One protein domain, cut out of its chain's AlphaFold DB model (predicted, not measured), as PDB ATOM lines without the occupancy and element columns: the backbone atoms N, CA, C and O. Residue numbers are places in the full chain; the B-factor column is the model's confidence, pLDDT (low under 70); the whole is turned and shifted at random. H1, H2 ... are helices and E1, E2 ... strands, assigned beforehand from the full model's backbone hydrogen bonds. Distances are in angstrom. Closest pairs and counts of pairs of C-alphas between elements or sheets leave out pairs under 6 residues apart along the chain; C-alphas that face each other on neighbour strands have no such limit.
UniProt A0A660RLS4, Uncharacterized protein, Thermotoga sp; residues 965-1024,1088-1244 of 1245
ATOM      1  N   GLU A 965      13.674 -53.587  34.073       84.69
ATOM      2  CA  GLU A 965      13.046 -52.266  34.165       84.69
ATOM      3  C   GLU A 965      12.291 -51.903  32.873       84.69
ATOM      4  O   GLU A 965      11.171 -51.396  32.933       84.69
ATOM      5  N   ALA A 966      12.838 -52.263  31.706       75.81
ATOM      6  CA  ALA A 966      12.167 -52.106  30.416       75.81
ATOM      7  C   ALA A 966      10.800 -52.827  30.359       75.81
ATOM      8  O   ALA A 966       9.817 -52.231  29.923       75.81
ATOM      9  N   LYS A 967      10.693 -54.072  30.858       75.00
ATOM     10  CA  LYS A 967       9.407 -54.803  30.944       75.00
ATOM     11  C   LYS A 967       8.421 -54.130  31.908       75.00
ATOM     12  O   LYS A 967       7.221 -54.163  31.671       75.00
ATOM     13  N   GLN A 968       8.915 -53.556  33.010       80.62
ATOM     14  CA  GLN A 968       8.080 -52.896  34.024       80.62
ATOM     15  C   GLN A 968       7.453 -51.606  33.473       80.62
ATOM     16  O   GLN A 968       6.283 -51.321  33.723       80.62
ATOM     17  N   ILE A 969       8.209 -50.871  32.654       83.06
ATOM     18  CA  ILE A 969       7.746 -49.665  31.957       83.06
ATOM     19  C   ILE A 969       6.668 -49.961  30.920       83.06
ATOM     20  O   ILE A 969       5.733 -49.174  30.813       83.06
ATOM     21  N   VAL A 970       6.740 -51.095  30.212       75.25
ATOM     22  CA  VAL A 970       5.689 -51.496  29.256       75.25
ATOM     23  C   VAL A 970       4.308 -51.569  29.926       75.25
ATOM     24  O   VAL A 970       3.325 -51.252  29.270       75.25
ATOM     25  N   ILE A 971       4.231 -51.904  31.224       73.62
ATOM     26  CA  ILE A 971       2.977 -51.908  31.998       73.62
ATOM     27  C   ILE A 971       2.617 -50.514  32.538       73.62
ATOM     28  O   ILE A 971       1.463 -50.108  32.453       73.62
ATOM     29  N   LEU A 972       3.572 -49.785  33.130       82.38
ATOM     30  CA  LEU A 972       3.257 -48.572  33.905       82.38
ATOM     31  C   LEU A 972       3.301 -47.256  33.120       82.38
ATOM     32  O   LEU A 972       2.591 -46.325  33.478       82.38
ATOM     33  N   TYR A 973       4.121 -47.131  32.079       82.88
ATOM     34  CA  TYR A 973       4.241 -45.874  31.330       82.88
ATOM     35  C   TYR A 973       3.053 -45.557  30.387       82.88
ATOM     36  O   TYR A 973       2.814 -44.368  30.188       82.88
ATOM     37  N   PRO A 974       2.244 -46.517  29.874       77.44
ATOM     38  CA  PRO A 974       0.964 -46.202  29.219       77.44
ATOM     39  C   PRO A 974       0.012 -45.355  30.080       77.44
ATOM     40  O   PRO A 974      -0.634 -44.447  29.573       77.44
ATOM     41  N   LEU A 975       0.007 -45.558  31.403       76.00
ATOM     42  CA  LEU A 975      -0.870 -44.851  32.351       76.00
ATOM     43  C   LEU A 975      -0.616 -43.336  32.473       76.00
ATOM     44  O   LEU A 975      -1.330 -42.660  33.215       76.00
ATOM     45  N   LYS A 976       0.391 -42.789  31.780       81.50
ATOM     46  CA  LYS A 976       0.862 -41.402  31.931       81.50
ATOM     47  C   LYS A 976      -0.212 -40.322  31.788       81.50
ATOM     48  O   LYS A 976      -0.140 -39.324  32.496       81.50
ATOM     49  N   ASP A 977      -1.195 -40.536  30.918       76.50
ATOM     50  CA  ASP A 977      -2.242 -39.555  30.609       76.50
ATOM     51  C   ASP A 977      -3.512 -39.785  31.458       76.50
ATOM     52  O   ASP A 977      -4.472 -39.029  31.355       76.50
ATOM     53  N   ASN A 978      -3.509 -40.812  32.322       73.81
ATOM     54  CA  ASN A 978      -4.644 -41.233  33.152       73.81
ATOM     55  C   ASN A 978      -4.318 -41.270  34.663       73.81
ATOM     56  O   ASN A 978      -5.118 -41.763  35.457       73.81
ATOM     57  N   ILE A 979      -3.162 -40.744  35.093       82.44
ATOM     58  CA  ILE A 979      -2.676 -40.834  36.487       82.44
ATOM     59  C   ILE A 979      -3.644 -40.280  37.548       82.44
ATOM     60  O   ILE A 979      -3.531 -40.637  38.719       82.44
ATOM     61  N   ASP A 980      -4.592 -39.427  37.156       80.00
ATOM     62  CA  ASP A 980      -5.614 -38.833  38.027       80.00
ATOM     63  C   ASP A 980      -6.690 -39.831  38.489       80.00
ATOM     64  O   ASP A 980      -7.421 -39.547  39.433       80.00
ATOM     65  N   ALA A 981      -6.765 -41.036  37.913       76.75
ATOM     66  CA  ALA A 981      -7.608 -42.098  38.470       76.75
ATOM     67  C   ALA A 981      -7.154 -42.546  39.877       76.75
ATOM     68  O   ALA A 981      -7.958 -43.075  40.635       76.75
ATOM     69  N   LEU A 982      -5.898 -42.276  40.261       83.31
ATOM     70  CA  LEU A 982      -5.374 -42.511  41.616       83.31
ATOM     71  C   LEU A 982      -5.776 -41.429  42.637       83.31
ATOM     72  O   LEU A 982      -5.376 -41.526  43.796       83.31
ATOM     73  N   ASP A 983      -6.552 -40.415  42.238       82.00
ATOM     74  CA  ASP A 983      -7.223 -39.505  43.180       82.00
ATOM     75  C   ASP A 983      -8.567 -40.078  43.675       82.00
ATOM     76  O   ASP A 983      -9.120 -39.587  44.657       82.00
ATOM     77  N   TYR A 984      -9.067 -41.159  43.054       80.88
ATOM     78  CA  TYR A 984     -10.334 -41.804  43.418       80.88
ATOM     79  C   TYR A 984     -10.408 -42.206  44.900       80.88
ATOM     80  O   TYR A 984     -11.491 -42.209  45.477       80.88
ATOM     81  N   GLY A 985      -9.280 -42.511  45.547       81.75
ATOM     82  CA  GLY A 985      -9.248 -42.775  46.983       81.75
ATOM     83  C   GLY A 985      -9.664 -41.579  47.852       81.75
ATOM     84  O   GLY A 985     -10.252 -41.781  48.914       81.75
ATOM     85  N   ASP A 986      -9.395 -40.343  47.415       83.12
ATOM     86  CA  ASP A 986      -9.926 -39.143  48.068       83.12
ATOM     87  C   ASP A 986     -11.393 -38.905  47.645       83.12
ATOM     88  O   ASP A 986     -12.240 -38.744  48.522       83.12
ATOM     89  N   ASP A 987     -11.728 -38.999  46.346       76.62
ATOM     90  CA  ASP A 987     -13.110 -38.829  45.835       76.62
ATOM     91  C   ASP A 987     -14.107 -39.777  46.542       76.62
ATOM     92  O   ASP A 987     -15.188 -39.381  46.985       76.62
ATOM     93  N   ALA A 988     -13.735 -41.052  46.685       76.12
ATOM     94  CA  ALA A 988     -14.530 -42.080  47.347       76.12
ATOM     95  C   ALA A 988     -14.648 -41.853  48.859       76.12
ATOM     96  O   ALA A 988     -15.673 -42.187  49.455       76.12
ATOM     97  N   LYS A 989     -13.620 -41.275  49.488       81.88
ATOM     98  CA  LYS A 989     -13.669 -40.898  50.901       81.88
ATOM     99  C   LYS A 989     -14.635 -39.734  51.123       81.88
ATOM    100  O   LYS A 989     -15.430 -39.789  52.064       81.88
ATOM    101  N   ASP A 990     -14.596 -38.718  50.269       78.44
ATOM    102  CA  ASP A 990     -15.506 -37.575  50.356       78.44
ATOM    103  C   ASP A 990     -16.956 -38.009  50.074       78.44
ATOM    104  O   ASP A 990     -17.866 -37.586  50.788       78.44
ATOM    105  N   TYR A 991     -17.180 -38.947  49.146       72.56
ATOM    106  CA  TYR A 991     -18.494 -39.573  48.942       72.56
ATOM    107  C   TYR A 991     -18.995 -40.332  50.177       72.56
ATOM    108  O   TYR A 991     -20.094 -40.057  50.655       72.56
ATOM    109  N   LEU A 992     -18.192 -41.248  50.734       76.88
ATOM    110  CA  LEU A 992     -18.562 -42.012  51.934       76.88
ATOM    111  C   LEU A 992     -18.819 -41.108  53.155       76.88
ATOM    112  O   LEU A 992     -19.584 -41.486  54.035       76.88
ATOM    113  N   SER A 993     -18.217 -39.915  53.194       77.75
ATOM    114  CA  SER A 993     -18.411 -38.924  54.264       77.75
ATOM    115  C   SER A 993     -19.673 -38.060  54.109       77.75
ATOM    116  O   SER A 993     -20.038 -37.378  55.059       77.75
ATOM    117  N   ASN A 994     -20.322 -38.041  52.935       68.56
ATOM    118  CA  ASN A 994     -21.462 -37.148  52.653       68.56
ATOM    119  C   ASN A 994     -22.722 -37.873  52.137       68.56
ATOM    120  O   ASN A 994     -23.822 -37.349  52.295       68.56
ATOM    121  N   VAL A 995     -22.573 -39.054  51.522       61.47
ATOM    122  CA  VAL A 995     -23.637 -39.963  51.038       61.47
ATOM    123  C   VAL A 995     -24.770 -39.240  50.275       61.47
ATOM    124  O   VAL A 995     -25.957 -39.507  50.458       61.47
ATOM    125  N   GLN A 996     -24.392 -38.303  49.400       47.06
ATOM    126  CA  GLN A 996     -25.285 -37.581  48.489       47.06
ATOM    127  C   GLN A 996     -24.601 -37.364  47.130       47.06
ATOM    128  O   GLN A 996     -23.461 -36.905  47.077       47.06
ATOM    129  N   GLY A 997     -25.320 -37.627  46.034       45.41
ATOM    130  CA  GLY A 997     -24.903 -37.297  44.663       45.41
ATOM    131  C   GLY A 997     -24.256 -38.432  43.854       45.41
ATOM    132  O   GLY A 997     -23.875 -39.477  44.377       45.41
ATOM    133  N   GLU A 998     -24.143 -38.219  42.541       48.78
ATOM    134  CA  GLU A 998     -23.615 -39.197  41.580       48.78
ATOM    135  C   GLU A 998     -22.074 -39.232  41.550       48.78
ATOM    136  O   GLU A 998     -21.440 -38.612  40.695       48.78
ATOM    137  N   LEU A 999     -21.440 -40.029  42.415       44.03
ATOM    138  CA  LEU A 999     -20.027 -40.401  42.207       44.03
ATOM    139  C   LEU A 999     -19.850 -41.279  40.944       44.03
ATOM    140  O   LEU A 999     -18.787 -41.328  40.319       44.03
ATOM    141  N   THR A1000     -20.917 -41.988  40.580       45.91
ATOM    142  CA  THR A1000     -20.959 -43.142  39.678       45.91
ATOM    143  C   THR A1000     -20.564 -42.818  38.238       45.91
ATOM    144  O   THR A1000     -19.828 -43.580  37.617       45.91
ATOM    145  N   SER A1001     -21.022 -41.698  37.676       43.78
ATOM    146  CA  SER A1001     -20.916 -41.441  36.231       43.78
ATOM    147  C   SER A1001     -19.522 -40.976  35.786       43.78
ATOM    148  O   SER A1001     -19.036 -41.395  34.733       43.78
ATOM    149  N   LEU A1002     -18.840 -40.146  36.583       40.69
ATOM    150  CA  LEU A1002     -17.575 -39.504  36.194       40.69
ATOM    151  C   LEU A1002     -16.325 -40.232  36.717       40.69
ATOM    152  O   LEU A1002     -15.340 -40.354  35.986       40.69
ATOM    153  N   ALA A1003     -16.361 -40.760  37.945       47.31
ATOM    154  CA  ALA A1003     -15.223 -41.474  38.528       47.31
ATOM    155  C   ALA A1003     -15.055 -42.885  37.939       47.31
ATOM    156  O   ALA A1003     -13.937 -43.271  37.590       47.31
ATOM    157  N   LEU A1004     -16.150 -43.636  37.743       51.97
ATOM    158  CA  LEU A1004     -16.069 -44.973  37.139       51.97
ATOM    159  C   LEU A1004     -15.549 -44.909  35.703       51.97
ATOM    160  O   LEU A1004     -14.731 -45.743  35.333       51.97
ATOM    161  N   ASN A1005     -15.918 -43.884  34.923       53.78
ATOM    162  CA  ASN A1005     -15.319 -43.658  33.605       53.78
ATOM    163  C   ASN A1005     -13.789 -43.527  33.701       53.78
ATOM    164  O   ASN A1005     -13.088 -44.257  33.008       53.78
ATOM    165  N   LYS A1006     -13.245 -42.684  34.595       55.34
ATOM    166  CA  LYS A1006     -11.782 -42.577  34.795       55.34
ATOM    167  C   LYS A1006     -11.137 -43.915  35.179       55.34
ATOM    168  O   LYS A1006     -10.045 -44.207  34.703       55.34
ATOM    169  N   ILE A1007     -11.796 -44.733  36.003       54.12
ATOM    170  CA  ILE A1007     -11.303 -46.070  36.386       54.12
ATOM    171  C   ILE A1007     -11.341 -47.040  35.194       54.12
ATOM    172  O   ILE A1007     -10.375 -47.773  34.987       54.12
ATOM    173  N   VAL A1008     -12.401 -47.017  34.375       55.22
ATOM    174  CA  VAL A1008     -12.483 -47.798  33.128       55.22
ATOM    175  C   VAL A1008     -11.389 -47.373  32.153       55.22
ATOM    176  O   VAL A1008     -10.737 -48.250  31.602       55.22
ATOM    177  N   TRP A1009     -11.133 -46.071  31.973       55.16
ATOM    178  CA  TRP A1009     -10.056 -45.569  31.108       55.16
ATOM    179  C   TRP A1009      -8.663 -45.916  31.652       55.16
ATOM    180  O   TRP A1009      -7.854 -46.461  30.914       55.16
ATOM    181  N   TYR A1010      -8.389 -45.722  32.946       58.59
ATOM    182  CA  TYR A1010      -7.124 -46.134  33.577       58.59
ATOM    183  C   TYR A1010      -6.883 -47.646  33.464       58.59
ATOM    184  O   TYR A1010      -5.780 -48.084  33.129       58.59
ATOM    185  N   GLY A1011      -7.938 -48.440  33.671       52.62
ATOM    186  CA  GLY A1011      -7.964 -49.859  33.344       52.62
ATOM    187  C   GLY A1011      -7.583 -50.068  31.880       52.62
ATOM    188  O   GLY A1011      -6.494 -50.564  31.615       52.62
ATOM    189  N   ALA A1012      -8.430 -49.634  30.947       53.97
ATOM    190  CA  ALA A1012      -8.279 -49.784  29.499       53.97
ATOM    191  C   ALA A1012      -6.926 -49.308  28.940       53.97
ATOM    192  O   ALA A1012      -6.456 -49.885  27.972       53.97
ATOM    193  N   GLU A1013      -6.266 -48.328  29.554       58.53
ATOM    194  CA  GLU A1013      -4.969 -47.783  29.124       58.53
ATOM    195  C   GLU A1013      -3.784 -48.584  29.691       58.53
ATOM    196  O   GLU A1013      -2.831 -48.883  28.968       58.53
ATOM    197  N   SER A1014      -3.869 -49.083  30.936       52.44
ATOM    198  CA  SER A1014      -2.974 -50.174  31.386       52.44
ATOM    199  C   SER A1014      -3.213 -51.485  30.621       52.44
ATOM    200  O   SER A1014      -2.349 -52.364  30.589       52.44
ATOM    201  N   LEU A1015      -4.383 -51.595  29.986       47.62
ATOM    202  CA  LEU A1015      -4.897 -52.753  29.268       47.62
ATOM    203  C   LEU A1015      -4.981 -52.534  27.743       47.62
ATOM    204  O   LEU A1015      -5.551 -53.372  27.050       47.62
ATOM    205  N   GLU A1016      -4.353 -51.498  27.171       48.97
ATOM    206  CA  GLU A1016      -4.309 -51.317  25.702       48.97
ATOM    207  C   GLU A1016      -3.404 -52.399  25.069       48.97
ATOM    208  O   GLU A1016      -3.579 -52.833  23.934       48.97
ATOM    209  N   ILE A1017      -2.465 -52.908  25.874       39.09
ATOM    210  CA  ILE A1017      -1.683 -54.131  25.638       39.09
ATOM    211  C   ILE A1017      -2.513 -55.422  25.817       39.09
ATOM    212  O   ILE A1017      -2.064 -56.498  25.423       39.09
ATOM    213  N   PHE A1018      -3.716 -55.321  26.395       41.81
ATOM    214  CA  PHE A1018      -4.578 -56.425  26.827       41.81
ATOM    215  C   PHE A1018      -5.926 -56.502  26.057       41.81
ATOM    216  O   PHE A1018      -6.756 -57.358  26.371       41.81
ATOM    217  N   GLU A1019      -6.172 -55.673  25.033       45.72
ATOM    218  CA  GLU A1019      -7.408 -55.761  24.236       45.72
ATOM    219  C   GLU A1019      -7.532 -57.095  23.464       45.72
ATOM    220  O   GLU A1019      -6.601 -57.534  22.778       45.72
ATOM    221  N   ASP A1020      -8.735 -57.687  23.428       41.94
ATOM    222  CA  ASP A1020      -9.026 -58.841  22.550       41.94
ATOM    223  C   ASP A1020      -8.941 -58.453  21.048       41.94
ATOM    224  O   ASP A1020      -8.653 -59.311  20.215       41.94
ATOM    225  N   LYS A1021      -9.082 -57.159  20.692       40.47
ATOM    226  CA  LYS A1021      -8.809 -56.624  19.335       40.47
ATOM    227  C   LYS A1021      -7.316 -56.483  19.012       40.47
ATOM    228  O   LYS A1021      -6.948 -56.598  17.846       40.47
ATOM    229  N   ALA A1022      -6.460 -56.272  20.014       36.56
ATOM    230  CA  ALA A1022      -5.010 -56.397  19.853       36.56
ATOM    231  C   ALA A1022      -4.580 -57.877  19.760       36.56
ATOM    232  O   ALA A1022      -3.556 -58.184  19.158       36.56
ATOM    233  N   GLY A1023      -5.397 -58.799  20.289       39.41
ATOM    234  CA  GLY A1023      -5.159 -60.247  20.290       39.41
ATOM    235  C   GLY A1023      -4.561 -60.773  21.601       39.41
ATOM    236  O   GLY A1023      -4.009 -61.872  21.644       39.41
ATOM    237  N   TRP A1024      -4.684 -60.013  22.693       45.31
ATOM    238  CA  TRP A1024      -4.163 -60.355  24.023       45.31
ATOM    239  C   TRP A1024      -4.447 -61.788  24.490       45.31
ATOM    240  O   TRP A1024      -3.615 -62.398  25.167       45.31
ATOM    241  N   GLY A1088     -34.731 -49.488  49.464       36.19
ATOM    242  CA  GLY A1088     -35.051 -48.390  50.388       36.19
ATOM    243  C   GLY A1088     -34.918 -48.661  51.894       36.19
ATOM    244  O   GLY A1088     -34.635 -49.760  52.359       36.19
ATOM    245  N   VAL A1089     -35.226 -47.614  52.670       34.16
ATOM    246  CA  VAL A1089     -35.500 -47.602  54.128       34.16
ATOM    247  C   VAL A1089     -34.308 -47.869  55.067       34.16
ATOM    248  O   VAL A1089     -34.184 -47.158  56.063       34.16
ATOM    249  N   ALA A1090     -33.381 -48.785  54.772       36.91
ATOM    250  CA  ALA A1090     -32.251 -49.071  55.676       36.91
ATOM    251  C   ALA A1090     -31.116 -48.014  55.662       36.91
ATOM    252  O   ALA A1090     -30.265 -47.978  56.556       36.91
ATOM    253  N   LEU A1091     -31.125 -47.117  54.669       47.47
ATOM    254  CA  LEU A1091     -30.078 -46.119  54.399       47.47
ATOM    255  C   LEU A1091     -29.733 -45.202  55.588       47.47
ATOM    256  O   LEU A1091     -28.588 -44.767  55.703       47.47
ATOM    257  N   VAL A1092     -30.687 -44.926  56.485       48.84
ATOM    258  CA  VAL A1092     -30.510 -43.978  57.604       48.84
ATOM    259  C   VAL A1092     -29.408 -44.422  58.574       48.84
ATOM    260  O   VAL A1092     -28.651 -43.586  59.063       48.84
ATOM    261  N   TYR A1093     -29.275 -45.728  58.828       53.69
ATOM    262  CA  TYR A1093     -28.239 -46.263  59.721       53.69
ATOM    263  C   TYR A1093     -26.953 -46.645  58.980       53.69
ATOM    264  O   TYR A1093     -25.865 -46.511  59.540       53.69
ATOM    265  N   ALA A1094     -27.059 -47.045  57.708       65.12
ATOM    266  CA  ALA A1094     -25.896 -47.276  56.854       65.12
ATOM    267  C   ALA A1094     -25.088 -45.983  56.623       65.12
ATOM    268  O   ALA A1094     -23.862 -46.023  56.667       65.12
ATOM    269  N   GLY A1095     -25.748 -44.827  56.454       67.44
ATOM    270  CA  GLY A1095     -25.092 -43.535  56.207       67.44
ATOM    271  C   GLY A1095     -24.041 -43.166  57.259       67.44
ATOM    272  O   GLY A1095     -22.873 -42.970  56.924       67.44
ATOM    273  N   SER A1096     -24.411 -43.167  58.543       70.81
ATOM    274  CA  SER A1096     -23.459 -42.891  59.631       70.81
ATOM    275  C   SER A1096     -22.375 -43.964  59.775       70.81
ATOM    276  O   SER A1096     -21.299 -43.672  60.292       70.81
ATOM    277  N   LEU A1097     -22.605 -45.204  59.329       77.50
ATOM    278  CA  LEU A1097     -21.557 -46.226  59.320       77.50
ATOM    279  C   LEU A1097     -20.531 -45.973  58.201       77.50
ATOM    280  O   LEU A1097     -19.330 -46.091  58.445       77.50
ATOM    281  N   LEU A1098     -20.986 -45.561  57.014       76.94
ATOM    282  CA  LEU A1098     -20.136 -45.200  55.871       76.94
ATOM    283  C   LEU A1098     -19.260 -43.972  56.183       76.94
ATOM    284  O   LEU A1098     -18.056 -43.995  55.918       76.94
ATOM    285  N   GLU A1099     -19.817 -42.961  56.858       78.44
ATOM    286  CA  GLU A1099     -19.075 -41.794  57.361       78.44
ATOM    287  C   GLU A1099     -17.974 -42.207  58.362       78.44
ATOM    288  O   GLU A1099     -16.836 -41.719  58.318       78.44
ATOM    289  N   ASN A1100     -18.273 -43.171  59.240       79.38
ATOM    290  CA  ASN A1100     -17.298 -43.719  60.183       79.38
ATOM    291  C   ASN A1100     -16.237 -44.605  59.500       79.38
ATOM    292  O   ASN A1100     -15.081 -44.559  59.908       79.38
ATOM    293  N   MET A1101     -16.552 -45.329  58.421       82.69
ATOM    294  CA  MET A1101     -15.538 -46.017  57.600       82.69
ATOM    295  C   MET A1101     -14.588 -45.008  56.938       82.69
ATOM    296  O   MET A1101     -13.365 -45.128  57.050       82.69
ATOM    297  N   ALA A1102     -15.135 -43.956  56.323       82.62
ATOM    298  CA  ALA A1102     -14.367 -42.903  55.662       82.62
ATOM    299  C   ALA A1102     -13.382 -42.197  56.610       82.62
ATOM    300  O   ALA A1102     -12.230 -41.909  56.251       82.62
ATOM    301  N   SER A1103     -13.821 -41.923  57.840       81.12
ATOM    302  CA  SER A1103     -13.058 -41.175  58.842       81.12
ATOM    303  C   SER A1103     -12.164 -42.051  59.731       81.12
ATOM    304  O   SER A1103     -11.034 -41.640  60.008       81.12
ATOM    305  N   GLN A1104     -12.619 -43.243  60.139       82.75
ATOM    306  CA  GLN A1104     -11.964 -44.069  61.162       82.75
ATOM    307  C   GLN A1104     -11.291 -45.346  60.641       82.75
ATOM    308  O   GLN A1104     -10.362 -45.818  61.305       82.75
ATOM    309  N   ASP A1105     -11.684 -45.914  59.490       86.31
ATOM    310  CA  ASP A1105     -11.089 -47.192  59.079       86.31
ATOM    311  C   ASP A1105      -9.597 -47.044  58.765       86.31
ATOM    312  O   ASP A1105      -9.181 -46.268  57.898       86.31
ATOM    313  N   SER A1106      -8.777 -47.809  59.487       85.94
ATOM    314  CA  SER A1106      -7.325 -47.652  59.463       85.94
ATOM    315  C   SER A1106      -6.646 -48.286  58.245       85.94
ATOM    316  O   SER A1106      -5.547 -47.848  57.885       85.94
ATOM    317  N   ASN A1107      -7.281 -49.266  57.594       88.31
ATOM    318  CA  ASN A1107      -6.769 -49.873  56.372       88.31
ATOM    319  C   ASN A1107      -7.104 -48.976  55.183       88.31
ATOM    320  O   ASN A1107      -6.185 -48.517  54.510       88.31
ATOM    321  N   PHE A1108      -8.383 -48.637  54.990       89.00
ATOM    322  CA  PHE A1108      -8.867 -47.718  53.953       89.00
ATOM    323  C   PHE A1108      -8.095 -46.394  53.968       89.00
ATOM    324  O   PHE A1108      -7.455 -46.023  52.980       89.00
ATOM    325  N   ASN A1109      -8.005 -45.739  55.133       89.06
ATOM    326  CA  ASN A1109      -7.249 -44.493  55.288       89.06
ATOM    327  C   ASN A1109      -5.724 -44.648  55.147       89.06
ATOM    328  O   ASN A1109      -5.016 -43.635  55.185       89.06
ATOM    329  N   THR A1110      -5.191 -45.864  55.023       89.94
ATOM    330  CA  THR A1110      -3.787 -46.112  54.658       89.94
ATOM    331  C   THR A1110      -3.657 -46.432  53.166       89.94
ATOM    332  O   THR A1110      -2.769 -45.878  52.523       89.94
ATOM    333  N   VAL A1111      -4.569 -47.224  52.593       90.94
ATOM    334  CA  VAL A1111      -4.656 -47.557  51.157       90.94
ATOM    335  C   VAL A1111      -4.755 -46.294  50.302       90.94
ATOM    336  O   VAL A1111      -3.877 -46.061  49.474       90.94
ATOM    337  N   VAL A1112      -5.713 -45.409  50.596       89.88
ATOM    338  CA  VAL A1112      -5.881 -44.109  49.910       89.88
ATOM    339  C   VAL A1112      -4.587 -43.280  49.936       89.88
ATOM    340  O   VAL A1112      -4.149 -42.715  48.933       89.88
ATOM    341  N   LYS A1113      -3.892 -43.252  51.082       90.62
ATOM    342  CA  LYS A1113      -2.620 -42.523  51.224       90.62
ATOM    343  C   LYS A1113      -1.465 -43.195  50.473       90.62
ATOM    344  O   LYS A1113      -0.544 -42.496  50.050       90.62
ATOM    345  N   MET A1114      -1.494 -44.516  50.295       91.50
ATOM    346  CA  MET A1114      -0.530 -45.243  49.465       91.50
ATOM    347  C   MET A1114      -0.755 -44.984  47.976       91.50
ATOM    348  O   MET A1114       0.221 -44.716  47.280       91.50
ATOM    349  N   GLU A1115      -1.998 -44.969  47.491       89.44
ATOM    350  CA  GLU A1115      -2.325 -44.605  46.102       89.44
ATOM    351  C   GLU A1115      -1.868 -43.180  45.771       89.44
ATOM    352  O   GLU A1115      -1.160 -42.963  44.786       89.44
ATOM    353  N   LYS A1116      -2.108 -42.225  46.677       90.19
ATOM    354  CA  LYS A1116      -1.627 -40.835  46.568       90.19
ATOM    355  C   LYS A1116      -0.093 -40.703  46.559       90.19
ATOM    356  O   LYS A1116       0.445 -39.681  46.118       90.19
ATOM    357  N   ILE A1117       0.639 -41.723  47.020       91.44
ATOM    358  CA  ILE A1117       2.100 -41.839  46.855       91.44
ATOM    359  C   ILE A1117       2.461 -42.579  45.565       91.44
ATOM    360  O   ILE A1117       3.404 -42.158  44.897       91.44
ATOM    361  N   LEU A1118       1.715 -43.611  45.166       91.31
ATOM    362  CA  LEU A1118       1.889 -44.276  43.874       91.31
ATOM    363  C   LEU A1118       1.673 -43.307  42.709       91.31
ATOM    364  O   LEU A1118       2.505 -43.299  41.810       91.31
ATOM    365  N   LYS A1119       0.689 -42.398  42.766       92.38
ATOM    366  CA  LYS A1119       0.506 -41.322  41.776       92.38
ATOM    367  C   LYS A1119       1.764 -40.462  41.628       92.38
ATOM    368  O   LYS A1119       2.241 -40.215  40.519       92.38
ATOM    369  N   LYS A1120       2.370 -40.063  42.755       92.12
ATOM    370  CA  LYS A1120       3.630 -39.297  42.781       92.12
ATOM    371  C   LYS A1120       4.805 -40.118  42.244       92.12
ATOM    372  O   LYS A1120       5.572 -39.616  41.431       92.12
ATOM    373  N   LYS A1121       4.948 -41.382  42.660       92.94
ATOM    374  CA  LYS A1121       6.020 -42.276  42.189       92.94
ATOM    375  C   LYS A1121       5.877 -42.599  40.700       92.94
ATOM    376  O   LYS A1121       6.887 -42.600  40.013       92.94
ATOM    377  N   LEU A1122       4.660 -42.778  40.190       91.94
ATOM    378  CA  LEU A1122       4.364 -42.947  38.766       91.94
ATOM    379  C   LEU A1122       4.704 -41.678  37.976       91.94
ATOM    380  O   LEU A1122       5.401 -41.767  36.973       91.94
ATOM    381  N   SER A1123       4.325 -40.497  38.471       92.56
ATOM    382  CA  SER A1123       4.705 -39.210  37.862       92.56
ATOM    383  C   SER A1123       6.231 -39.056  37.751       92.56
ATOM    384  O   SER A1123       6.752 -38.688  36.699       92.56
ATOM    385  N   LEU A1124       6.971 -39.411  38.811       92.94
ATOM    386  CA  LEU A1124       8.438 -39.444  38.786       92.94
ATOM    387  C   LEU A1124       8.978 -40.526  37.831       92.94
ATOM    388  O   LEU A1124       9.955 -40.274  37.132       92.94
ATOM    389  N   LEU A1125       8.360 -41.712  37.780       92.88
ATOM    390  CA  LEU A1125       8.749 -42.803  36.877       92.88
ATOM    391  C   LEU A1125       8.636 -42.360  35.414       92.88
ATOM    392  O   LEU A1125       9.569 -42.563  34.644       92.88
ATOM    393  N   ILE A1126       7.527 -41.708  35.060       90.62
ATOM    394  CA  ILE A1126       7.277 -41.135  33.733       90.62
ATOM    395  C   ILE A1126       8.341 -40.083  33.412       90.62
ATOM    396  O   ILE A1126       8.964 -40.183  32.358       90.62
ATOM    397  N   SER A1127       8.639 -39.157  34.335       92.62
ATOM    398  CA  SER A1127       9.744 -38.195  34.164       92.62
ATOM    399  C   SER A1127      11.066 -38.904  33.860       92.62
ATOM    400  O   SER A1127      11.748 -38.551  32.904       92.62
ATOM    401  N   LYS A1128      11.398 -39.987  34.579       91.62
ATOM    402  CA  LYS A1128      12.631 -40.754  34.332       91.62
ATOM    403  C   LYS A1128      12.631 -41.571  33.036       91.62
ATOM    404  O   LYS A1128      13.696 -41.760  32.452       91.62
ATOM    405  N   VAL A1129      11.472 -41.991  32.528       86.69
ATOM    406  CA  VAL A1129      11.348 -42.548  31.167       86.69
ATOM    407  C   VAL A1129      11.586 -41.460  30.114       86.69
ATOM    408  O   VAL A1129      12.361 -41.670  29.181       86.69
ATOM    409  N   GLU A1130      10.979 -40.286  30.287       87.81
ATOM    410  CA  GLU A1130      11.099 -39.126  29.394       87.81
ATOM    411  C   GLU A1130      12.529 -38.549  29.351       87.81
ATOM    412  O   GLU A1130      13.045 -38.244  28.275       87.81
ATOM    413  N   GLU A1131      13.201 -38.482  30.506       89.75
ATOM    414  CA  GLU A1131      14.621 -38.133  30.680       89.75
ATOM    415  C   GLU A1131      15.587 -39.205  30.137       89.75
ATOM    416  O   GLU A1131      16.793 -38.964  30.059       89.75
ATOM    417  N   ASN A1132      15.078 -40.385  29.759       84.31
ATOM    418  CA  ASN A1132      15.858 -41.554  29.349       84.31
ATOM    419  C   ASN A1132      16.863 -42.040  30.426       84.31
ATOM    420  O   ASN A1132      17.998 -42.410  30.117       84.31
ATOM    421  N   ASP A1133      16.434 -42.057  31.691       87.75
ATOM    422  CA  ASP A1133      17.222 -42.404  32.882       87.75
ATOM    423  C   ASP A1133      16.805 -43.777  33.468       87.75
ATOM    424  O   ASP A1133      15.959 -43.856  34.367       87.75
ATOM    425  N   PRO A1134      17.389 -44.892  32.981       86.00
ATOM    426  CA  PRO A1134      17.008 -46.236  33.406       86.00
ATOM    427  C   PRO A1134      17.423 -46.578  34.851       86.00
ATOM    428  O   PRO A1134      16.858 -47.490  35.455       86.00
ATOM    429  N   GLU A1135      18.375 -45.846  35.440       87.81
ATOM    430  CA  GLU A1135      18.798 -46.044  36.832       87.81
ATOM    431  C   GLU A1135      17.909 -45.259  37.807       87.81
ATOM    432  O   GLU A1135      17.490 -45.812  38.825       87.81
ATOM    433  N   GLY A1136      17.495 -44.038  37.455       88.88
ATOM    434  CA  GLY A1136      16.410 -43.337  38.146       88.88
ATOM    435  C   GLY A1136      15.105 -44.143  38.118       88.88
ATOM    436  O   GLY A1136      14.455 -44.309  39.152       88.88
ATOM    437  N   VAL A1137      14.772 -44.747  36.971       90.62
ATOM    438  CA  VAL A1137      13.668 -45.716  36.846       90.62
ATOM    439  C   VAL A1137      13.837 -46.900  37.798       90.62
ATOM    440  O   VAL A1137      12.895 -47.222  38.520       90.62
ATOM    441  N   ARG A1138      15.014 -47.540  37.850       92.56
ATOM    442  CA  ARG A1138      15.282 -48.661  38.771       92.56
ATOM    443  C   ARG A1138      15.033 -48.270  40.228       92.56
ATOM    444  O   ARG A1138      14.437 -49.046  40.974       92.56
ATOM    445  N   GLN A1139      15.476 -47.085  40.633       92.12
ATOM    446  CA  GLN A1139      15.308 -46.581  41.997       92.12
ATOM    447  C   GLN A1139      13.826 -46.367  42.334       92.12
ATOM    448  O   GLN A1139      13.354 -46.851  43.362       92.12
ATOM    449  N   ILE A1140      13.062 -45.753  41.427       93.44
ATOM    450  CA  ILE A1140      11.619 -45.534  41.605       93.44
ATOM    451  C   ILE A1140      10.840 -46.860  41.581       93.44
ATOM    452  O   ILE A1140       9.947 -47.054  42.404       93.44
ATOM    453  N   MET A1141      11.200 -47.808  40.709       92.62
ATOM    454  CA  MET A1141      10.584 -49.141  40.680       92.62
ATOM    455  C   MET A1141      10.876 -49.960  41.940       92.62
ATOM    456  O   MET A1141      10.012 -50.719  42.378       92.62
ATOM    457  N   ASN A1142      12.050 -49.801  42.559       90.19
ATOM    458  CA  ASN A1142      12.338 -50.417  43.855       90.19
ATOM    459  C   ASN A1142      11.449 -49.824  44.968       90.19
ATOM    460  O   ASN A1142      10.905 -50.589  45.762       90.19
ATOM    461  N   ASP A1143      11.236 -48.503  44.997       90.12
ATOM    462  CA  ASP A1143      10.308 -47.860  45.944       90.12
ATOM    463  C   ASP A1143       8.851 -48.316  45.734       90.12
ATOM    464  O   ASP A1143       8.164 -48.656  46.698       90.12
ATOM    465  N   ILE A1144       8.384 -48.372  44.478       92.62
ATOM    466  CA  ILE A1144       7.047 -48.883  44.119       92.62
ATOM    467  C   ILE A1144       6.894 -50.341  44.568       92.62
ATOM    468  O   ILE A1144       5.884 -50.694  45.182       92.62
ATOM    469  N   LYS A1145       7.907 -51.185  44.332       91.12
ATOM    470  CA  LYS A1145       7.910 -52.582  44.781       91.12
ATOM    471  C   LYS A1145       7.812 -52.691  46.301       91.12
ATOM    472  O   LYS A1145       6.986 -53.456  46.795       91.12
ATOM    473  N   ILE A1146       8.620 -51.926  47.039       90.25
ATOM    474  CA  ILE A1146       8.592 -51.929  48.508       90.25
ATOM    475  C   ILE A1146       7.205 -51.515  49.009       90.25
ATOM    476  O   ILE A1146       6.665 -52.196  49.871       90.25
ATOM    477  N   LEU A1147       6.603 -50.459  48.455       90.69
ATOM    478  CA  LEU A1147       5.281 -49.987  48.879       90.69
ATOM    479  C   LEU A1147       4.154 -51.000  48.582       90.69
ATOM    480  O   LEU A1147       3.248 -51.176  49.397       90.69
ATOM    481  N   THR A1148       4.212 -51.683  47.434       89.44
ATOM    482  CA  THR A1148       3.113 -52.540  46.947       89.44
ATOM    483  C   THR A1148       3.161 -53.982  47.434       89.44
ATOM    484  O   THR A1148       2.146 -54.493  47.908       89.44
ATOM    485  N   VAL A1149       4.320 -54.637  47.322       86.94
ATOM    486  CA  VAL A1149       4.511 -56.079  47.590       86.94
ATOM    487  C   VAL A1149       5.690 -56.370  48.527       86.94
ATOM    488  O   VAL A1149       5.954 -57.523  48.854       86.94
ATOM    489  N   GLY A1150       6.395 -55.332  48.983       86.19
ATOM    490  CA  GLY A1150       7.460 -55.431  49.975       86.19
ATOM    491  C   GLY A1150       8.835 -55.796  49.404       86.19
ATOM    492  O   GLY A1150       8.999 -56.043  48.203       86.19
ATOM    493  N   PRO A1151       9.866 -55.834  50.268       80.12
ATOM    494  CA  PRO A1151      11.205 -56.266  49.874       80.12
ATOM    495  C   PRO A1151      11.242 -57.763  49.522       80.12
ATOM    496  O   PRO A1151      11.943 -58.158  48.588       80.12
ATOM    497  N   ASN A1152      10.445 -58.577  50.226       82.44
ATOM    498  CA  ASN A1152      10.485 -60.040  50.210       82.44
ATOM    499  C   ASN A1152       9.138 -60.670  49.772       82.44
ATOM    500  O   ASN A1152       8.595 -61.503  50.500       82.44
ATOM    501  N   PRO A1153       8.588 -60.348  48.581       76.44
ATOM    502  CA  PRO A1153       7.238 -60.768  48.167       76.44
ATOM    503  C   PRO A1153       7.035 -62.291  48.076       76.44
ATOM    504  O   PRO A1153       5.905 -62.761  48.026       76.44
ATOM    505  N   GLN A1154       8.120 -63.072  48.052       76.25
ATOM    506  CA  GLN A1154       8.085 -64.539  48.020       76.25
ATOM    507  C   GLN A1154       8.010 -65.189  49.417       76.25
ATOM    508  O   GLN A1154       7.916 -66.416  49.509       76.25
ATOM    509  N   SER A1155       8.080 -64.400  50.498       78.25
ATOM    510  CA  SER A1155       8.026 -64.913  51.872       78.25
ATOM    511  C   SER A1155       6.598 -65.218  52.327       78.25
ATOM    512  O   SER A1155       5.634 -64.565  51.931       78.25
ATOM    513  N   GLU A1156       6.483 -66.201  53.216       75.75
ATOM    514  CA  GLU A1156       5.240 -66.612  53.882       75.75
ATOM    515  C   GLU A1156       5.216 -66.175  55.363       75.75
ATOM    516  O   GLU A1156       4.332 -66.574  56.126       75.75
ATOM    517  N   ASN A1157       6.208 -65.385  55.786       77.69
ATOM    518  CA  ASN A1157       6.315 -64.778  57.110       77.69
ATOM    519  C   ASN A1157       5.722 -63.360  57.097       77.69
ATOM    520  O   ASN A1157       6.044 -62.566  56.221       77.69
ATOM    521  N   ILE A1158       4.888 -63.037  58.088       77.31
ATOM    522  CA  ILE A1158       4.164 -61.758  58.195       77.31
ATOM    523  C   ILE A1158       5.121 -60.559  58.256       77.31
ATOM    524  O   ILE A1158       4.908 -59.564  57.565       77.31
ATOM    525  N   GLU A1159       6.186 -60.656  59.054       81.44
ATOM    526  CA  GLU A1159       7.096 -59.527  59.292       81.44
ATOM    527  C   GLU A1159       7.904 -59.139  58.043       81.44
ATOM    528  O   GLU A1159       8.262 -57.975  57.880       81.44
ATOM    529  N   ASP A1160       8.110 -60.070  57.106       82.12
ATOM    530  CA  ASP A1160       8.832 -59.821  55.850       82.12
ATOM    531  C   ASP A1160       8.029 -58.950  54.857       82.12
ATOM    532  O   ASP A1160       8.599 -58.421  53.895       82.12
ATOM    533  N   HIS A1161       6.724 -58.780  55.106       83.25
ATOM    534  CA  HIS A1161       5.810 -57.882  54.383       83.25
ATOM    535  C   HIS A1161       5.547 -56.569  55.135       83.25
ATOM    536  O   HIS A1161       4.641 -55.816  54.767       83.25
ATOM    537  N   ARG A1162       6.315 -56.265  56.191       86.06
ATOM    538  CA  ARG A1162       6.246 -54.970  56.877       86.06
ATOM    539  C   ARG A1162       7.222 -53.970  56.276       86.06
ATOM    540  O   ARG A1162       8.364 -54.287  55.951       86.06
ATOM    541  N   ILE A1163       6.763 -52.731  56.166       89.25
ATOM    542  CA  ILE A1163       7.515 -51.597  55.643       89.25
ATOM    543  C   ILE A1163       7.483 -50.427  56.624       89.25
ATOM    544  O   ILE A1163       6.542 -50.228  57.393       89.25
ATOM    545  N   ASP A1164       8.567 -49.663  56.596       88.38
ATOM    546  CA  ASP A1164       8.806 -48.488  57.424       88.38
ATOM    547  C   ASP A1164       7.940 -47.314  56.935       88.38
ATOM    548  O   ASP A1164       8.222 -46.705  55.900       88.38
ATOM    549  N   TYR A1165       6.863 -47.010  57.667       89.44
ATOM    550  CA  TYR A1165       5.897 -45.971  57.299       89.44
ATOM    551  C   TYR A1165       6.453 -44.548  57.462       89.44
ATOM    552  O   TYR A1165       5.891 -43.618  56.876       89.44
ATOM    553  N   SER A1166       7.570 -44.360  58.179       86.25
ATOM    554  CA  SER A1166       8.183 -43.034  58.342       86.25
ATOM    555  C   SER A1166       8.683 -42.481  57.002       86.25
ATOM    556  O   SER A1166       8.466 -41.310  56.694       86.25
ATOM    557  N   ARG A1167       9.220 -43.357  56.137       84.12
ATOM    558  CA  ARG A1167       9.693 -43.049  54.770       84.12
ATOM    559  C   ARG A1167       8.599 -42.537  53.837       84.12
ATOM    560  O   ARG A1167       8.897 -41.882  52.843       84.12
ATOM    561  N   TYR A1168       7.350 -42.867  54.151       83.88
ATOM    562  CA  TYR A1168       6.166 -42.547  53.359       83.88
ATOM    563  C   TYR A1168       5.260 -41.513  54.047       83.88
ATOM    564  O   TYR A1168       4.246 -41.113  53.489       83.88
ATOM    565  N   GLY A1169       5.619 -41.042  55.247       80.25
ATOM    566  CA  GLY A1169       4.852 -40.034  55.980       80.25
ATOM    567  C   GLY A1169       3.593 -40.551  56.687       80.25
ATOM    568  O   GLY A1169       2.813 -39.737  57.173       80.25
ATOM    569  N   PHE A1170       3.388 -41.870  56.820       78.38
ATOM    570  CA  PHE A1170       2.247 -42.435  57.571       78.38
ATOM    571  C   PHE A1170       2.538 -42.623  59.081       78.38
ATOM    572  O   PHE A1170       1.872 -43.411  59.761       78.38
ATOM    573  N   GLY A1171       3.543 -41.909  59.604       77.38
ATOM    574  CA  GLY A1171       3.978 -41.930  61.005       77.38
ATOM    575  C   GLY A1171       5.119 -42.909  61.312       77.38
ATOM    576  O   GLY A1171       5.426 -43.811  60.534       77.38
ATOM    577  N   ASN A1172       5.748 -42.735  62.479       80.75
ATOM    578  CA  ASN A1172       6.905 -43.522  62.928       80.75
ATOM    579  C   ASN A1172       6.495 -44.920  63.429       80.75
ATOM    580  O   ASN A1172       6.531 -45.202  64.626       80.75
ATOM    581  N   ARG A1173       6.084 -45.799  62.509       86.19
ATOM    582  CA  ARG A1173       5.751 -47.207  62.780       86.19
ATOM    583  C   ARG A1173       6.118 -48.118  61.605       86.19
ATOM    584  O   ARG A1173       6.338 -47.650  60.493       86.19
ATOM    585  N   PHE A1174       6.132 -49.427  61.842       85.25
ATOM    586  CA  PHE A1174       6.124 -50.431  60.775       85.25
ATOM    587  C   PHE A1174       4.690 -50.912  60.544       85.25
ATOM    588  O   PHE A1174       4.052 -51.392  61.483       85.25
ATOM    589  N   GLY A1175       4.202 -50.824  59.309       86.81
ATOM    590  CA  GLY A1175       2.909 -51.374  58.889       86.81
ATOM    591  C   GLY A1175       3.053 -52.238  57.638       86.81
ATOM    592  O   GLY A1175       4.169 -52.469  57.181       86.81
ATOM    593  N   TYR A1176       1.951 -52.748  57.100       90.56
ATOM    594  CA  TYR A1176       1.974 -53.692  55.975       90.56
ATOM    595  C   TYR A1176       2.009 -53.003  54.606       90.56
ATOM    596  O   TYR A1176       1.729 -51.807  54.499       90.56
ATOM    597  N   THR A1177       2.381 -53.764  53.578       90.88
ATOM    598  CA  THR A1177       2.362 -53.379  52.155       90.88
ATOM    599  C   THR A1177       0.940 -53.223  51.616       90.88
ATOM    600  O   THR A1177      -0.000 -53.797  52.169       90.88
ATOM    601  N   LEU A1178       0.777 -52.494  50.505       90.00
ATOM    602  CA  LEU A1178      -0.534 -52.244  49.891       90.00
ATOM    603  C   LEU A1178      -1.316 -53.539  49.617       90.00
ATOM    604  O   LEU A1178      -2.472 -53.650  50.012       90.00
ATOM    605  N   ALA A1179      -0.676 -54.549  49.014       85.12
ATOM    606  CA  ALA A1179      -1.330 -55.821  48.704       85.12
ATOM    607  C   ALA A1179      -1.827 -56.568  49.959       85.12
ATOM    608  O   ALA A1179      -2.852 -57.245  49.900       85.12
ATOM    609  N   VAL A1180      -1.133 -56.430  51.096       86.06
ATOM    610  CA  VAL A1180      -1.553 -57.030  52.372       86.06
ATOM    611  C   VAL A1180      -2.655 -56.201  53.032       86.06
ATOM    612  O   VAL A1180      -3.641 -56.786  53.461       86.06
ATOM    613  N   LEU A1181      -2.552 -54.865  53.069       88.56
ATOM    614  CA  LEU A1181      -3.606 -53.991  53.613       88.56
ATOM    615  C   LEU A1181      -4.946 -54.201  52.904       88.56
ATOM    616  O   LEU A1181      -5.962 -54.426  53.555       88.56
ATOM    617  N   CYS A1182      -4.938 -54.173  51.572       85.56
ATOM    618  CA  CYS A1182      -6.143 -54.362  50.780       85.56
ATOM    619  C   CYS A1182      -6.711 -55.790  50.940       85.56
ATOM    620  O   CYS A1182      -7.927 -55.963  50.960       85.56
ATOM    621  N   GLY A1183      -5.856 -56.804  51.134       81.62
ATOM    622  CA  GLY A1183      -6.286 -58.175  51.432       81.62
ATOM    623  C   GLY A1183      -6.890 -58.340  52.833       81.62
ATOM    624  O   GLY A1183      -7.861 -59.075  52.998       81.62
ATOM    625  N   LEU A1184      -6.354 -57.639  53.837       84.50
ATOM    626  CA  LEU A1184      -6.909 -57.597  55.195       84.50
ATOM    627  C   LEU A1184      -8.269 -56.901  55.219       84.50
ATOM    628  O   LEU A1184      -9.212 -57.424  55.806       84.50
ATOM    629  N   GLU A1185      -8.392 -55.757  54.552       86.94
ATOM    630  CA  GLU A1185      -9.633 -54.986  54.553       86.94
ATOM    631  C   GLU A1185     -10.739 -55.671  53.754       86.94
ATOM    632  O   GLU A1185     -11.881 -55.737  54.203       86.94
ATOM    633  N   TYR A1186     -10.400 -56.328  52.644       83.69
ATOM    634  CA  TYR A1186     -11.363 -57.170  51.940       83.69
ATOM    635  C   TYR A1186     -11.791 -58.403  52.765       83.69
ATOM    636  O   TYR A1186     -12.920 -58.882  52.639       83.69
ATOM    637  N   ASN A1187     -10.939 -58.891  53.678       82.31
ATOM    638  CA  ASN A1187     -11.326 -59.892  54.675       82.31
ATOM    639  C   ASN A1187     -12.224 -59.309  55.785       82.31
ATOM    640  O   ASN A1187     -13.040 -60.047  56.335       82.31
ATOM    641  N   ASN A1188     -12.088 -58.029  56.134       84.94
ATOM    642  CA  ASN A1188     -12.987 -57.359  57.077       84.94
ATOM    643  C   ASN A1188     -14.375 -57.170  56.457       84.94
ATOM    644  O   ASN A1188     -15.359 -57.622  57.035       84.94
ATOM    645  N   ILE A1189     -14.435 -56.657  55.224       84.31
ATOM    646  CA  ILE A1189     -15.651 -56.599  54.397       84.31
ATOM    647  C   ILE A1189     -16.356 -57.960  54.385       84.31
ATOM    648  O   ILE A1189     -17.544 -58.044  54.675       84.31
ATOM    649  N   LYS A1190     -15.622 -59.058  54.161       82.00
ATOM    650  CA  LYS A1190     -16.190 -60.420  54.180       82.00
ATOM    651  C   LYS A1190     -16.705 -60.915  55.532       82.00
ATOM    652  O   LYS A1190     -17.483 -61.864  55.546       82.00
ATOM    653  N   LYS A1191     -16.290 -60.312  56.648       83.12
ATOM    654  CA  LYS A1191     -16.879 -60.560  57.974       83.12
ATOM    655  C   LYS A1191     -18.146 -59.727  58.172       83.12
ATOM    656  O   LYS A1191     -19.135 -60.257  58.668       83.12
ATOM    657  N   TRP A1192     -18.133 -58.474  57.716       85.44
ATOM    658  CA  TRP A1192     -19.257 -57.527  57.779       85.44
ATOM    659  C   TRP A1192     -20.386 -57.816  56.766       85.44
ATOM    660  O   TRP A1192     -21.501 -57.341  56.938       85.44
ATOM    661  N   GLU A1193     -20.119 -58.627  55.733       80.69
ATOM    662  CA  GLU A1193     -21.131 -59.321  54.909       80.69
ATOM    663  C   GLU A1193     -21.721 -60.578  55.595       80.69
ATOM    664  O   GLU A1193     -22.570 -61.254  55.015       80.69
ATOM    665  N   GLY A1194     -21.219 -60.943  56.778       81.44
ATOM    666  CA  GLY A1194     -21.676 -62.072  57.587       81.44
ATOM    667  C   GLY A1194     -22.209 -61.605  58.942       81.44
ATOM    668  O   GLY A1194     -22.843 -60.568  59.053       81.44
ATOM    669  N   ASN A1195     -21.924 -62.353  60.010       77.81
ATOM    670  CA  ASN A1195     -22.484 -62.080  61.343       77.81
ATOM    671  C   ASN A1195     -21.569 -61.198  62.228       77.81
ATOM    672  O   ASN A1195     -21.534 -61.380  63.445       77.81
ATOM    673  N   ASP A1196     -20.783 -60.302  61.629       79.50
ATOM    674  CA  ASP A1196     -19.803 -59.430  62.302       79.50
ATOM    675  C   ASP A1196     -20.059 -57.958  61.930       79.50
ATOM    676  O   ASP A1196     -20.768 -57.672  60.967       79.50
ATOM    677  N   TYR A1197     -19.478 -57.003  62.658       80.31
ATOM    678  CA  TYR A1197     -19.656 -55.568  62.393       80.31
ATOM    679  C   TYR A1197     -18.386 -54.756  62.712       80.31
ATOM    680  O   TYR A1197     -17.526 -55.208  63.472       80.31
ATOM    681  N   PRO A1198     -18.206 -53.550  62.139       81.31
ATOM    682  CA  PRO A1198     -17.018 -52.744  62.401       81.31
ATOM    683  C   PRO A1198     -16.890 -52.312  63.868       81.31
ATOM    684  O   PRO A1198     -17.813 -51.748  64.458       81.31
ATOM    685  N   ASN A1199     -15.689 -52.478  64.433       72.25
ATOM    686  CA  ASN A1199     -15.364 -52.103  65.819       72.25
ATOM    687  C   ASN A1199     -15.494 -50.592  66.120       72.25
ATOM    688  O   ASN A1199     -15.406 -50.193  67.277       72.25
ATOM    689  N   TYR A1200     -15.677 -49.758  65.093       69.69
ATOM    690  CA  TYR A1200     -15.837 -48.301  65.168       69.69
ATOM    691  C   TYR A1200     -17.286 -47.833  64.904       69.69
ATOM    692  O   TYR A1200     -17.515 -46.692  64.509       69.69
ATOM    693  N   PHE A1201     -18.282 -48.688  65.174       68.56
ATOM    694  CA  PHE A1201     -19.653 -48.248  65.481       68.56
ATOM    695  C   PHE A1201     -19.624 -47.315  66.712       68.56
ATOM    696  O   PHE A1201     -19.661 -47.777  67.851       68.56
ATOM    697  N   GLY A1202     -19.482 -46.006  66.473       53.34
ATOM    698  CA  GLY A1202     -19.113 -45.017  67.494       53.34
ATOM    699  C   GLY A1202     -20.147 -44.789  68.604       53.34
ATOM    700  O   GLY A1202     -21.290 -45.234  68.515       53.34
ATOM    701  N   ASP A1203     -19.753 -44.042  69.642       45.16
ATOM    702  CA  ASP A1203     -20.499 -43.883  70.908       45.16
ATOM    703  C   ASP A1203     -21.932 -43.325  70.768       45.16
ATOM    704  O   ASP A1203     -22.781 -43.562  71.625       45.16
ATOM    705  N   TYR A1204     -22.260 -42.663  69.655       45.66
ATOM    706  CA  TYR A1204     -23.639 -42.277  69.324       45.66
ATOM    707  C   TYR A1204     -24.568 -43.478  69.029       45.66
ATOM    708  O   TYR A1204     -25.773 -43.299  68.885       45.66
ATOM    709  N   THR A1205     -24.033 -44.704  68.960       48.50
ATOM    710  CA  THR A1205     -24.747 -45.948  68.601       48.50
ATOM    711  C   THR A1205     -24.870 -46.955  69.756       48.50
ATOM    712  O   THR A1205     -25.148 -48.140  69.544       48.50
ATOM    713  N   ILE A1206     -24.679 -46.503  71.001       45.09
ATOM    714  CA  ILE A1206     -24.797 -47.327  72.224       45.09
ATOM    715  C   ILE A1206     -26.217 -47.913  72.410       45.09
ATOM    716  O   ILE A1206     -26.392 -48.892  73.132       45.09
ATOM    717  N   SER A1207     -27.228 -47.370  71.723       51.81
ATOM    718  CA  SER A1207     -28.618 -47.846  71.733       51.81
ATOM    719  C   SER A1207     -28.937 -49.008  70.780       51.81
ATOM    720  O   SER A1207     -30.017 -49.577  70.904       51.81
ATOM    721  N   TYR A1208     -28.066 -49.344  69.821       59.25
ATOM    722  CA  TYR A1208     -28.346 -50.400  68.834       59.25
ATOM    723  C   TYR A1208     -28.013 -51.794  69.368       59.25
ATOM    724  O   TYR A1208     -26.963 -51.999  69.987       59.25
ATOM    725  N   SER A1209     -28.883 -52.764  69.079       71.00
ATOM    726  CA  SER A1209     -28.618 -54.175  69.353       71.00
ATOM    727  C   SER A1209     -27.507 -54.723  68.447       71.00
ATOM    728  O   SER A1209     -27.091 -54.095  67.473       71.00
ATOM    729  N   VAL A1210     -27.013 -55.924  68.760       73.75
ATOM    730  CA  VAL A1210     -26.056 -56.636  67.894       73.75
ATOM    731  C   VAL A1210     -26.658 -56.912  66.512       73.75
ATOM    732  O   VAL A1210     -25.953 -56.817  65.513       73.75
ATOM    733  N   GLU A1211     -27.959 -57.194  66.456       72.62
ATOM    734  CA  GLU A1211     -28.700 -57.454  65.220       72.62
ATOM    735  C   GLU A1211     -28.789 -56.183  64.362       72.62
ATOM    736  O   GLU A1211     -28.357 -56.195  63.215       72.62
ATOM    737  N   ASP A1212     -29.177 -55.041  64.940       68.88
ATOM    738  CA  ASP A1212     -29.202 -53.746  64.234       68.88
ATOM    739  C   ASP A1212     -27.831 -53.374  63.632       68.88
ATOM    740  O   ASP A1212     -27.755 -52.839  62.524       68.88
ATOM    741  N   LYS A1213     -26.731 -53.670  64.346       73.00
ATOM    742  CA  LYS A1213     -25.358 -53.386  63.887       73.00
ATOM    743  C   LYS A1213     -24.915 -54.295  62.743       73.00
ATOM    744  O   LYS A1213     -24.244 -53.816  61.831       73.00
ATOM    745  N   ILE A1214     -25.306 -55.569  62.758       78.19
ATOM    746  CA  ILE A1214     -25.092 -56.497  61.635       78.19
ATOM    747  C   ILE A1214     -25.915 -56.037  60.423       78.19
ATOM    748  O   ILE A1214     -25.375 -55.882  59.331       78.19
ATOM    749  N   ASN A1215     -27.186 -55.692  60.623       72.38
ATOM    750  CA  ASN A1215     -28.096 -55.291  59.548       72.38
ATOM    751  C   ASN A1215     -27.628 -53.994  58.864       72.38
ATOM    752  O   ASN A1215     -27.538 -53.930  57.640       72.38
ATOM    753  N   ALA A1216     -27.234 -52.981  59.642       73.06
ATOM    754  CA  ALA A1216     -26.635 -51.761  59.099       73.06
ATOM    755  C   ALA A1216     -25.245 -52.000  58.468       73.06
ATOM    756  O   ALA A1216     -24.865 -51.264  57.555       73.06
ATOM    757  N   SER A1217     -24.506 -53.039  58.889       79.56
ATOM    758  CA  SER A1217     -23.257 -53.456  58.230       79.56
ATOM    759  C   SER A1217     -23.519 -54.075  56.858       79.56
ATOM    760  O   SER A1217     -22.881 -53.651  55.897       79.56
ATOM    761  N   HIS A1218     -24.490 -54.988  56.730       80.31
ATOM    762  CA  HIS A1218     -24.903 -55.560  55.440       80.31
ATOM    763  C   HIS A1218     -25.236 -54.465  54.415       80.31
ATOM    764  O   HIS A1218     -24.747 -54.480  53.284       80.31
ATOM    765  N   GLU A1219     -26.035 -53.483  54.828       71.44
ATOM    766  CA  GLU A1219     -26.509 -52.399  53.967       71.44
ATOM    767  C   GLU A1219     -25.393 -51.402  53.617       71.44
ATOM    768  O   GLU A1219     -25.281 -50.981  52.466       71.44
ATOM    769  N   ALA A1220     -24.481 -51.102  54.549       76.25
ATOM    770  CA  ALA A1220     -23.267 -50.349  54.234       76.25
ATOM    771  C   ALA A1220     -22.324 -51.122  53.290       76.25
ATOM    772  O   ALA A1220     -21.720 -50.519  52.399       76.25
ATOM    773  N   MET A1221     -22.213 -52.451  53.419       84.44
ATOM    774  CA  MET A1221     -21.364 -53.265  52.539       84.44
ATOM    775  C   MET A1221     -21.827 -53.229  51.080       84.44
ATOM    776  O   MET A1221     -20.961 -53.237  50.202       84.44
ATOM    777  N   LYS A1222     -23.133 -53.081  50.795       72.12
ATOM    778  CA  LYS A1222     -23.641 -52.864  49.422       72.12
ATOM    779  C   LYS A1222     -22.960 -51.677  48.720       72.12
ATOM    780  O   LYS A1222     -22.751 -51.732  47.513       72.12
ATOM    781  N   ILE A1223     -22.572 -50.638  49.469       71.38
ATOM    782  CA  ILE A1223     -21.931 -49.415  48.954       71.38
ATOM    783  C   ILE A1223     -20.399 -49.468  49.110       71.38
ATOM    784  O   ILE A1223     -19.661 -49.203  48.160       71.38
ATOM    785  N   TYR A1224     -19.899 -49.847  50.290       78.31
ATOM    786  CA  TYR A1224     -18.465 -49.829  50.607       78.31
ATOM    787  C   TYR A1224     -17.661 -50.891  49.839       78.31
ATOM    788  O   TYR A1224     -16.543 -50.621  49.399       78.31
ATOM    789  N   LYS A1225     -18.221 -52.089  49.605       80.06
ATOM    790  CA  LYS A1225     -17.509 -53.180  48.915       80.06
ATOM    791  C   LYS A1225     -17.224 -52.879  47.434       80.06
ATOM    792  O   LYS A1225     -16.070 -53.065  47.039       80.06
ATOM    793  N   PRO A1226     -18.176 -52.389  46.607       66.62
ATOM    794  CA  PRO A1226     -17.861 -51.887  45.267       66.62
ATOM    795  C   PRO A1226     -16.800 -50.783  45.286       66.62
ATOM    796  O   PRO A1226     -15.852 -50.826  44.501       66.62
ATOM    797  N   ILE A1227     -16.900 -49.843  46.235       72.88
ATOM    798  CA  ILE A1227     -15.936 -48.749  46.367       72.88
ATOM    799  C   ILE A1227     -14.522 -49.275  46.644       72.88
ATOM    800  O   ILE A1227     -13.573 -48.836  45.990       72.88
ATOM    801  N   PHE A1228     -14.377 -50.244  47.551       81.50
ATOM    802  CA  PHE A1228     -13.082 -50.825  47.896       81.50
ATOM    803  C   PHE A1228     -12.517 -51.731  46.789       81.50
ATOM    804  O   PHE A1228     -11.304 -51.737  46.567       81.50
ATOM    805  N   LYS A1229     -13.367 -52.441  46.024       76.12
ATOM    806  CA  LYS A1229     -12.928 -53.188  44.827       76.12
ATOM    807  C   LYS A1229     -12.201 -52.285  43.824       76.12
ATOM    808  O   LYS A1229     -11.184 -52.702  43.272       76.12
ATOM    809  N   ASN A1230     -12.662 -51.050  43.636       72.06
ATOM    810  CA  ASN A1230     -12.025 -50.099  42.721       72.06
ATOM    811  C   ASN A1230     -10.602 -49.709  43.174       72.06
ATOM    812  O   ASN A1230      -9.699 -49.666  42.340       72.06
ATOM    813  N   LEU A1231     -10.361 -49.523  44.479       78.88
ATOM    814  CA  LEU A1231      -9.009 -49.291  45.029       78.88
ATOM    815  C   LEU A1231      -8.093 -50.505  44.787       78.88
ATOM    816  O   LEU A1231      -6.949 -50.386  44.340       78.88
ATOM    817  N   ILE A1232      -8.621 -51.720  44.987       78.69
ATOM    818  CA  ILE A1232      -7.891 -52.951  44.648       78.69
ATOM    819  C   ILE A1232      -7.495 -52.935  43.163       78.69
ATOM    820  O   ILE A1232      -6.325 -53.174  42.856       78.69
ATOM    821  N   MET A1233      -8.418 -52.591  42.257       71.19
ATOM    822  CA  MET A1233      -8.167 -52.507  40.809       71.19
ATOM    823  C   MET A1233      -7.095 -51.470  40.445       71.19
ATOM    824  O   MET A1233      -6.192 -51.787  39.669       71.19
ATOM    825  N   LEU A1234      -7.122 -50.271  41.038       75.06
ATOM    826  CA  LEU A1234      -6.120 -49.221  40.799       75.06
ATOM    827  C   LEU A1234      -4.694 -49.652  41.194       75.06
ATOM    828  O   LEU A1234      -3.716 -49.248  40.555       75.06
ATOM    829  N   SER A1235      -4.566 -50.530  42.197       79.56
ATOM    830  CA  SER A1235      -3.278 -51.087  42.631       79.56
ATOM    831  C   SER A1235      -2.684 -52.156  41.691       79.56
ATOM    832  O   SER A1235      -1.465 -52.372  41.699       79.56
ATOM    833  N   VAL A1236      -3.506 -52.816  40.860       75.19
ATOM    834  CA  VAL A1236      -3.120 -54.011  40.078       75.19
ATOM    835  C   VAL A1236      -1.920 -53.794  39.143       75.19
ATOM    836  O   VAL A1236      -0.990 -54.608  39.215       75.19
ATOM    837  N   PRO A1237      -1.846 -52.728  38.315       75.81
ATOM    838  CA  PRO A1237      -0.714 -52.526  37.405       75.81
ATOM    839  C   PRO A1237       0.631 -52.426  38.141       75.81
ATOM    840  O   PRO A1237       1.644 -52.961  37.682       75.81
ATOM    841  N   PHE A1238       0.643 -51.808  39.328       84.50
ATOM    842  CA  PHE A1238       1.845 -51.689  40.154       84.50
ATOM    843  C   PHE A1238       2.252 -53.019  40.794       84.50
ATOM    844  O   PHE A1238       3.448 -53.313  40.860       84.50
ATOM    845  N   VAL A1239       1.289 -53.842  41.226       80.00
ATOM    846  CA  VAL A1239       1.554 -55.204  41.721       80.00
ATOM    847  C   VAL A1239       2.142 -56.067  40.601       80.00
ATOM    848  O   VAL A1239       3.180 -56.696  40.803       80.00
ATOM    849  N   TYR A1240       1.555 -56.039  39.400       75.38
ATOM    850  CA  TYR A1240       2.074 -56.756  38.230       75.38
ATOM    851  C   TYR A1240       3.504 -56.333  37.877       75.38
ATOM    852  O   TYR A1240       4.384 -57.189  37.798       75.38
ATOM    853  N   ALA A1241       3.774 -55.030  37.742       79.25
ATOM    854  CA  ALA A1241       5.120 -54.535  37.461       79.25
ATOM    855  C   ALA A1241       6.131 -54.915  38.564       79.25
ATOM    856  O   ALA A1241       7.278 -55.255  38.271       79.25
ATOM    857  N   SER A1242       5.718 -54.921  39.834       85.56
ATOM    858  CA  SER A1242       6.589 -55.237  40.979       85.56
ATOM    859  C   SER A1242       6.935 -56.726  41.128       85.56
ATOM    860  O   SER A1242       7.895 -57.063  41.829       85.56
ATOM    861  N   LEU A1243       6.193 -57.610  40.449       78.25
ATOM    862  CA  LEU A1243       6.428 -59.060  40.390       78.25
ATOM    863  C   LEU A1243       7.273 -59.504  39.175       78.25
ATOM    864  O   LEU A1243       7.535 -60.700  39.022       78.25
ATOM    865  N   ILE A1244       7.722 -58.574  38.323       74.00
ATOM    866  CA  ILE A1244       8.608 -58.879  37.189       74.00
ATOM    867  C   ILE A1244      10.061 -59.069  37.650       74.00
ATOM    868  O   ILE A1244      10.620 -58.264  38.399       74.00
TER     869      ILE A1244
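AT A GLANCE: This is residues 965 to 1024 and 1088 to 1244 of the 1245 residues of an uncharacterized protein of Thermotoga sp (UniProt A0A660RLS4). What is the main picture? A long bundle of mostly aligned helices, H3, H4, H6, H7, H10 and H11, runs along H11, with H5 near one end and H1 and H2 near the other. On one side, near the end of H7, lie the two-stranded antiparallel sheet E1 E2 and the short helices H8 and H9. What is printed? The printed part has 217 residues, mostly helix by class, with eleven named helices and two named strands in the order H1 to H8, E1, H9, E2, H10, H11. It is compact, with a radius of gyration of the C-alphas of 18.8 A, and only just elongated, spanning 61 by 41 by 28 A.

HOW THE PARTS SIT: How do the strands pair? E1, residues 1162 to 1164, and E2, residues 1174 to 1176, are antiparallel, with N 1163 and O 1175 within hydrogen-bond range at 2.8 A. H8, residues 1158 to 1161, and H9, residues 1165 to 1168, touch no helix. Which helix is the hub? H11, residues 1210 to 1242, touches seven helices; with H10, residues 1178 to 1192, it forms a hairpin at a shallow tilt of 21 degrees, closest at the C-alphas of Trp 1192 and Ser 1217, 5.7 A. H6, residues 1108 to 1130, and H7, residues 1134 to 1149, form another, closest at the C-alphas of Lys 1128 and Val 1137, 5.7 A. H3, residues 979 to 994, forms one with H4, residues 1000 to 1014, touching it with residues 979 to 984 alone, closest at the C-alphas of Ala 981 and Lys 1006, 5.6 A. What touches near the ends? H5, residues 1091 to 1104, touches residues 1216 to 1224 alone of H11, and H1, residues 965 to 972, touches its residues 1237 to 1242 alone. H2, residues 974 to 977, touches residues 1010 to 1014 alone of H4. Are the helix backbones complete? Every O i to N i+4 pair is within hydrogen-bond range in H7 and H10; H1 has 3 of 4, H3 8 of 12, H4 9 of 11, H5 8 of 10, H6 17 of 19 and H11 24 of 29, and H2, H8 and H9 are too short for such a pair.

IN THESE COORDINATES: Where are the anchors? H1 begins with C-alpha 965 at (13.046, -52.266, 34.165), and H11 ends with C-alpha 1242 at (6.589, -55.237, 40.979). How long are the longer helices? From first to last C-alpha, H11 measures 42.3 A, H6 32.8 A and H3 25.1 A.

THE WHOLE: What is missing? Residues 1025 to 1087 are not printed, and C-alphas 1024 and 1088 are 42.3 A apart across the cut. Where is the model weak? Residues 994 to 1024, 1088 to 1095, 1200 to 1208, 1212 and 1226 are under 70. The link H10 to H11 is long, with 17 residues.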